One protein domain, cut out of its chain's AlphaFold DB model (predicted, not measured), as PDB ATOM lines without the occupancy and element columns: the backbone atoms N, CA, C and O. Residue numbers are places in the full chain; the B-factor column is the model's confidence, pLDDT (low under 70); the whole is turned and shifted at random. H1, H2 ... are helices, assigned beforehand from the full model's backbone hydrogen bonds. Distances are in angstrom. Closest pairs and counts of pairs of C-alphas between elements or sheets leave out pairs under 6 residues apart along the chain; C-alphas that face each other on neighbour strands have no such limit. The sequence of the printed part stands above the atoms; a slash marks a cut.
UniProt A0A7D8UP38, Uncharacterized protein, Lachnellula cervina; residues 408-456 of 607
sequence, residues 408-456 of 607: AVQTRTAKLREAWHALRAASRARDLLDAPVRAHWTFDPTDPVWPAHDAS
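What this domain is: This is residues 408 to 456 of the 607 residues of an uncharacterized protein of Lachnellula cervina (UniProt A0A7D8UP38). One long helix, H1, makes the length of a loose loop: after H1 the backbone turns through the short helix H2, and an unnamed stretch, residues 441 to 452, runs back along H1 before residues 453 to 456 turn away from it. The printed part has 49 residues, with two named helices, H1 then H2, and no named strand; the class is all helix. It is loose, with a radius of gyration of the C-alphas of 12.7 A, and elongated, spanning 39 by 22 by 14 A.

Where its parts are: Find C-alpha 408 at (-5.556, 11.954, -5.909); from there H1, residues 408 to 428, runs 30.6 A to C-alpha 428 at (-34.564, 5.625, -13.500). H2, residues 435 to 440, ends at C-alpha 440, (-32.837, 16.572, -23.574).

How they stand to each other: H1 and H2 are apart, joined by a short link of 6 residues. In H1 every O i to N i+4 pair is within hydrogen-bond range; in H2, 1 of 2.

The domain as a whole: The C-alphas farthest apart, those of Ala 408 and Ala 435, are 39.3 A apart. The printed part has no cut. Look for pLDDT under 70 at residues 422, 425 to 426, 428 to 430, 432 to 434 and 455 to 456.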
ATOM      1  N   ALA A 408      -4.832  11.006  -5.066       82.88
ATOM      2  CA  ALA A 408      -5.556  11.954  -5.909       82.88
ATOM      3  C   ALA A 408      -6.438  11.223  -6.929       82.88
ATOM      4  O   ALA A 408      -7.591  11.605  -7.154       82.88
ATOM      5  N   VAL A 409      -5.925  10.128  -7.499       81.94
ATOM      6  CA  VAL A 409      -6.693   9.264  -8.403       81.94
ATOM      7  C   VAL A 409      -7.810   8.573  -7.630       81.94
ATOM      8  O   VAL A 409      -8.946   8.592  -8.084       81.94
ATOM      9  N   GLN A 410      -7.536   8.055  -6.431       77.25
ATOM     10  CA  GLN A 410      -8.556   7.432  -5.583       77.25
ATOM     11  C   GLN A 410      -9.702   8.399  -5.248       77.25
ATOM     12  O   GLN A 410     -10.872   8.050  -5.404       77.25
ATOM     13  N   THR A 411      -9.372   9.640  -4.878       76.50
ATOM     14  CA  THR A 411     -10.358  10.695  -4.591       76.50
ATOM     15  C   THR A 411     -11.204  11.029  -5.822       76.50
ATOM     16  O   THR A 411     -12.424  11.163  -5.728       76.50
ATOM     17  N   ARG A 412     -10.575  11.151  -6.999       87.06
ATOM     18  CA  ARG A 412     -11.286  11.405  -8.260       87.06
ATOM     19  C   ARG A 412     -12.219  10.249  -8.619       87.06
ATOM     20  O   ARG A 412     -13.362  10.490  -8.996       87.06
ATOM     21  N   THR A 413     -11.749   9.013  -8.482       82.25
ATOM     22  CA  THR A 413     -12.516   7.801  -8.779       82.25
ATOM     23  C   THR A 413     -13.727   7.661  -7.857       82.25
ATOM     24  O   THR A 413     -14.816   7.365  -8.340       82.25
ATOM     25  N   ALA A 414     -13.583   7.963  -6.561       74.69
ATOM     26  CA  ALA A 414     -14.697   7.970  -5.612       74.69
ATOM     27  C   ALA A 414     -15.787   8.987  -6.002       74.69
ATOM     28  O   ALA A 414     -16.966   8.640  -6.043       74.69
ATOM     29  N   LYS A 415     -15.391  10.210  -6.386       78.00
ATOM     30  CA  LYS A 415     -16.330  11.241  -6.864       78.00
ATOM     31  C   LYS A 415     -17.043  10.843  -8.155       78.00
ATOM     32  O   LYS A 415     -18.228  11.114  -8.313       78.00
ATOM     33  N   LEU A 416     -16.334  10.205  -9.089       83.06
ATOM     34  CA  LEU A 416     -16.941   9.722 -10.332       83.06
ATOM     35  C   LEU A 416     -17.919   8.570 -10.080       83.06
ATOM     36  O   LEU A 416     -18.967   8.530 -10.715       83.06
ATOM     37  N   ARG A 417     -17.624   7.679  -9.126       82.38
ATOM     38  CA  ARG A 417     -18.563   6.642  -8.673       82.38
ATOM     39  C   ARG A 417     -19.833   7.260  -8.080       82.38
ATOM     40  O   ARG A 417     -20.933   6.845  -8.431       82.38
ATOM     41  N   GLU A 418     -19.693   8.248  -7.200       72.50
ATOM     42  CA  GLU A 418     -20.830   8.966  -6.608       72.50
ATOM     43  C   GLU A 418     -21.691   9.640  -7.691       72.50
ATOM     44  O   GLU A 418     -22.909   9.457  -7.724       72.50
ATOM     45  N   ALA A 419     -21.049  10.330  -8.641       77.00
ATOM     46  CA  ALA A 419     -21.722  10.954  -9.778       77.00
ATOM     47  C   ALA A 419     -22.438   9.931 -10.677       77.00
ATOM     48  O   ALA A 419     -23.577  10.172 -11.080       77.00
ATOM     49  N   TRP A 420     -21.817   8.780 -10.951       88.50
ATOM     50  CA  TRP A 420     -22.433   7.694 -11.716       88.50
ATOM     51  C   TRP A 420     -23.691   7.165 -11.025       88.50
ATOM     52  O   TRP A 420     -24.743   7.062 -11.655       88.50
ATOM     53  N   HIS A 421     -23.630   6.893  -9.715       75.19
ATOM     54  CA  HIS A 421     -24.795   6.436  -8.950       75.19
ATOM     55  C   HIS A 421     -25.923   7.478  -8.942       75.19
ATOM     56  O   HIS A 421     -27.084   7.120  -9.159       75.19
ATOM     57  N   ALA A 422     -25.593   8.759  -8.749       67.50
ATOM     58  CA  ALA A 422     -26.565   9.847  -8.751       67.50
ATOM     59  C   ALA A 422     -27.258  10.006 -10.116       67.50
ATOM     60  O   ALA A 422     -28.486  10.084 -10.186       67.50
ATOM     61  N   LEU A 423     -26.490  10.002 -11.210       77.88
ATOM     62  CA  LEU A 423     -27.030  10.125 -12.566       77.88
ATOM     63  C   LEU A 423     -27.815   8.882 -12.991       77.88
ATOM     64  O   LEU A 423     -28.855   9.007 -13.634       77.88
ATOM     65  N   ARG A 424     -27.398   7.688 -12.566       77.56
ATOM     66  CA  ARG A 424     -28.162   6.461 -12.795       77.56
ATOM     67  C   ARG A 424     -29.502   6.469 -12.069       77.56
ATOM     68  O   ARG A 424     -30.519   6.101 -12.658       77.56
ATOM     69  N   ALA A 425     -29.519   6.904 -10.810       63.03
ATOM     70  CA  ALA A 425     -30.755   7.068 -10.051       63.03
ATOM     71  C   ALA A 425     -31.681   8.101 -10.712       63.03
ATOM     72  O   ALA A 425     -32.877   7.847 -10.848       63.03
ATOM     73  N   ALA A 426     -31.124   9.219 -11.193       67.06
ATOM     74  CA  ALA A 426     -31.862  10.203 -11.980       67.06
ATOM     75  C   ALA A 426     -32.410   9.608 -13.291       67.06
ATOM     76  O   ALA A 426     -33.539   9.916 -13.662       67.06
ATOM     77  N   SER A 427     -31.673   8.693 -13.936       75.94
ATOM     78  CA  SER A 427     -32.110   8.021 -15.171       75.94
ATOM     79  C   SER A 427     -33.338   7.158 -14.978       75.94
ATOM     80  O   SER A 427     -34.270   7.206 -15.770       75.94
ATOM     81  N   ARG A 428     -33.394   6.435 -13.863       67.38
ATOM     82  CA  ARG A 428     -34.564   5.625 -13.500       67.38
ATOM     83  C   ARG A 428     -35.759   6.464 -13.056       67.38
ATOM     84  O   ARG A 428     -36.882   5.983 -13.046       67.38
ATOM     85  N   ALA A 429     -35.516   7.715 -12.681       62.31
ATOM     86  CA  ALA A 429     -36.543   8.701 -12.376       62.31
ATOM     87  C   ALA A 429     -36.890   9.581 -13.591       62.31
ATOM     88  O   ALA A 429     -37.624  10.556 -13.437       62.31
ATOM     89  N   ARG A 430     -36.374   9.273 -14.790       67.56
ATOM     90  CA  ARG A 430     -36.537  10.098 -15.995       67.56
ATOM     91  C   ARG A 430     -38.002  10.334 -16.358       67.56
ATOM     92  O   ARG A 430     -38.341  11.437 -16.782       67.56
ATOM     93  N   ASP A 431     -38.876   9.361 -16.121       70.12
ATOM     94  CA  ASP A 431     -40.316   9.500 -16.382       70.12
ATOM     95  C   ASP A 431     -41.013  10.516 -15.470       70.12
ATOM     96  O   ASP A 431     -42.082  11.023 -15.811       70.12
ATOM     97  N   LEU A 432     -40.369  10.885 -14.359       57.88
ATOM     98  CA  LEU A 432     -40.831  11.915 -13.428       57.88
ATOM     99  C   LEU A 432     -40.408  13.336 -13.848       57.88
ATOM    100  O   LEU A 432     -40.837  14.303 -13.223       57.88
ATOM    101  N   LEU A 433     -39.564  13.488 -14.877       63.53
ATOM    102  CA  LEU A 433     -39.143  14.795 -15.394       63.53
ATOM    103  C   LEU A 433     -40.181  15.359 -16.376       63.53
ATOM    104  O   LEU A 433     -40.757  14.614 -17.176       63.53
ATOM    105  N   ASP A 434     -40.364  16.682 -16.377       69.81
ATOM    106  CA  ASP A 434     -41.196  17.381 -17.366       69.81
ATOM    107  C   ASP A 434     -40.768  17.020 -18.795       69.81
ATOM    108  O   ASP A 434     -39.576  16.885 -19.081       69.81
ATOM    109  N   ALA A 435     -41.731  16.905 -19.716       75.38
ATOM    110  CA  ALA A 435     -41.485  16.448 -21.089       75.38
ATOM    111  C   ALA A 435     -40.309  17.156 -21.811       75.38
ATOM    112  O   ALA A 435     -39.510  16.456 -22.437       75.38
ATOM    113  N   PRO A 436     -40.110  18.489 -21.694       79.25
ATOM    114  CA  PRO A 436     -38.965  19.164 -22.311       79.25
ATOM    115  C   PRO A 436     -37.620  18.766 -21.686       79.25
ATOM    116  O   PRO A 436     -36.623  18.632 -22.387       79.25
ATOM    117  N   VAL A 437     -37.583  18.545 -20.369       70.62
ATOM    118  CA  VAL A 437     -36.367  18.142 -19.642       70.62
ATOM    119  C   VAL A 437     -36.038  16.679 -19.947       70.62
ATOM    120  O   VAL A 437     -34.889  16.335 -20.220       70.62
ATOM    121  N   ARG A 438     -37.066  15.827 -19.994       78.56
ATOM    122  CA  ARG A 438     -36.976  14.403 -20.336       78.56
ATOM    123  C   ARG A 438     -36.411  14.151 -21.738       78.56
ATOM    124  O   ARG A 438     -35.698  13.164 -21.940       78.56
ATOM    125  N   ALA A 439     -36.731  15.027 -22.693       79.81
ATOM    126  CA  ALA A 439     -36.296  14.928 -24.086       79.81
ATOM    127  C   ALA A 439     -34.809  15.266 -24.296       79.81
ATOM    128  O   ALA A 439     -34.206  14.779 -25.249       79.81
ATOM    129  N   HIS A 440     -34.211  16.075 -23.417       79.44
ATOM    130  CA  HIS A 440     -32.837  16.572 -23.574       79.44
ATOM    131  C   HIS A 440     -31.828  15.954 -22.604       79.44
ATOM    132  O   HIS A 440     -30.634  16.227 -22.709       79.44
ATOM    133  N   TRP A 441     -32.288  15.133 -21.662       82.94
ATOM    134  CA  TRP A 441     -31.435  14.505 -20.669       82.94
ATOM    135  C   TRP A 441     -31.190  13.028 -21.015       82.94
ATOM    136  O   TRP A 441     -32.134  12.243 -21.130       82.94
ATOM    137  N   THR A 442     -29.919  12.657 -21.182       80.50
ATOM    138  CA  THR A 442     -29.465  11.285 -21.455       80.50
ATOM    139  C   THR A 442     -28.306  10.934 -20.532       80.50
ATOM    140  O   THR A 442     -27.372  11.724 -20.387       80.50
ATOM    141  N   PHE A 443     -28.343   9.745 -19.940       88.69
ATOM    142  CA  PHE A 443     -27.253   9.193 -19.142       88.69
ATOM    143  C   PHE A 443     -26.779   7.891 -19.785       88.69
ATOM    144  O   PHE A 443     -27.569   6.956 -19.909       88.69
ATOM    145  N   ASP A 444     -25.509   7.848 -20.186       88.81
ATOM    146  CA  ASP A 444     -24.846   6.639 -20.669       88.81
ATOM    147  C   ASP A 444     -24.043   6.014 -19.509       88.81
ATOM    148  O   ASP A 444     -23.008   6.570 -19.116       88.81
ATOM    149  N   PRO A 445     -24.509   4.897 -18.915       83.81
ATOM    150  CA  PRO A 445     -23.795   4.237 -17.825       83.81
ATOM    151  C   PRO A 445     -22.467   3.617 -18.276       83.81
ATOM    152  O   PRO A 445     -21.612   3.372 -17.428       83.81
ATOM    153  N   THR A 446     -22.278   3.421 -19.584       85.56
ATOM    154  CA  THR A 446     -21.110   2.763 -20.183       85.56
ATOM    155  C   THR A 446     -20.045   3.739 -20.690       85.56
ATOM    156  O   THR A 446     -19.028   3.308 -21.236       85.56
ATOM    157  N   ASP A 447     -20.241   5.051 -20.494       91.19
ATOM    158  CA  ASP A 447     -19.280   6.067 -20.929       91.19
ATOM    159  C   ASP A 447     -17.884   5.817 -20.297       91.19
ATOM    160  O   ASP A 447     -17.778   5.637 -19.078       91.19
ATOM    161  N   PRO A 448     -16.789   5.836 -21.086       90.00
ATOM    162  CA  PRO A 448     -15.425   5.620 -20.592       90.00
ATOM    163  C   PRO A 448     -14.946   6.614 -19.522       90.00
ATOM    164  O   PRO A 448     -13.883   6.415 -18.931       90.00
ATOM    165  N   VAL A 449     -15.676   7.711 -19.288       91.88
ATOM    166  CA  VAL A 449     -15.418   8.649 -18.189       91.88
ATOM    167  C   VAL A 449     -15.627   8.007 -16.814       91.88
ATOM    168  O   VAL A 449     -15.050   8.475 -15.825       91.88
ATOM    169  N   TRP A 450     -16.427   6.940 -16.735       91.69
ATOM    170  CA  TRP A 450     -16.732   6.247 -15.492       91.69
ATOM    171  C   TRP A 450     -15.619   5.271 -15.093       91.69
ATOM    172  O   TRP A 450     -14.946   4.695 -15.949       91.69
ATOM    173  N   PRO A 451     -15.393   5.052 -13.785       88.44
ATOM    174  CA  PRO A 451     -14.452   4.036 -13.333       88.44
ATOM    175  C   PRO A 451     -14.833   2.653 -13.868       88.44
ATOM    176  O   PRO A 451     -16.013   2.353 -13.998       88.44
ATOM    177  N   ALA A 452     -13.856   1.783 -14.125       83.88
ATOM    178  CA  ALA A 452     -14.150   0.423 -14.568       83.88
ATOM    179  C   ALA A 452     -14.989  -0.330 -13.516       83.88
ATOM    180  O   ALA A 452     -14.625  -0.416 -12.334       83.88
ATOM    181  N   HIS A 453     -16.123  -0.861 -13.963       79.69
ATOM    182  CA  HIS A 453     -17.069  -1.629 -13.170       79.69
ATOM    183  C   HIS A 453     -17.491  -2.894 -13.906       79.69
ATOM    184  O   HIS A 453     -17.360  -3.013 -15.118       79.69
ATOM    185  N   ASP A 454     -17.971  -3.860 -13.133       74.31
ATOM    186  CA  ASP A 454     -18.570  -5.080 -13.658       74.31
ATOM    187  C   ASP A 454     -19.815  -4.725 -14.486       74.31
ATOM    188  O   ASP A 454     -20.702  -4.053 -13.967       74.31
ATOM    189  N   ALA A 455     -19.903  -5.196 -15.734       65.88
ATOM    190  CA  ALA A 455     -21.042  -4.948 -16.624       65.88
ATOM    191  C   ALA A 455     -22.372  -5.515 -16.086       65.88
ATOM    192  O   ALA A 455     -23.446  -5.102 -16.506       65.88
ATOM    193  N   SER A 456     -22.336  -6.426 -15.104       61.88
ATOM    194  CA  SER A 456     -23.524  -6.829 -14.332       61.88
ATOM    195  C   SER A 456     -24.010  -5.761 -13.344       61.88
ATOM    196  O   SER A 456     -24.935  -5.995 -12.570       61.88
TER     197      SER A 456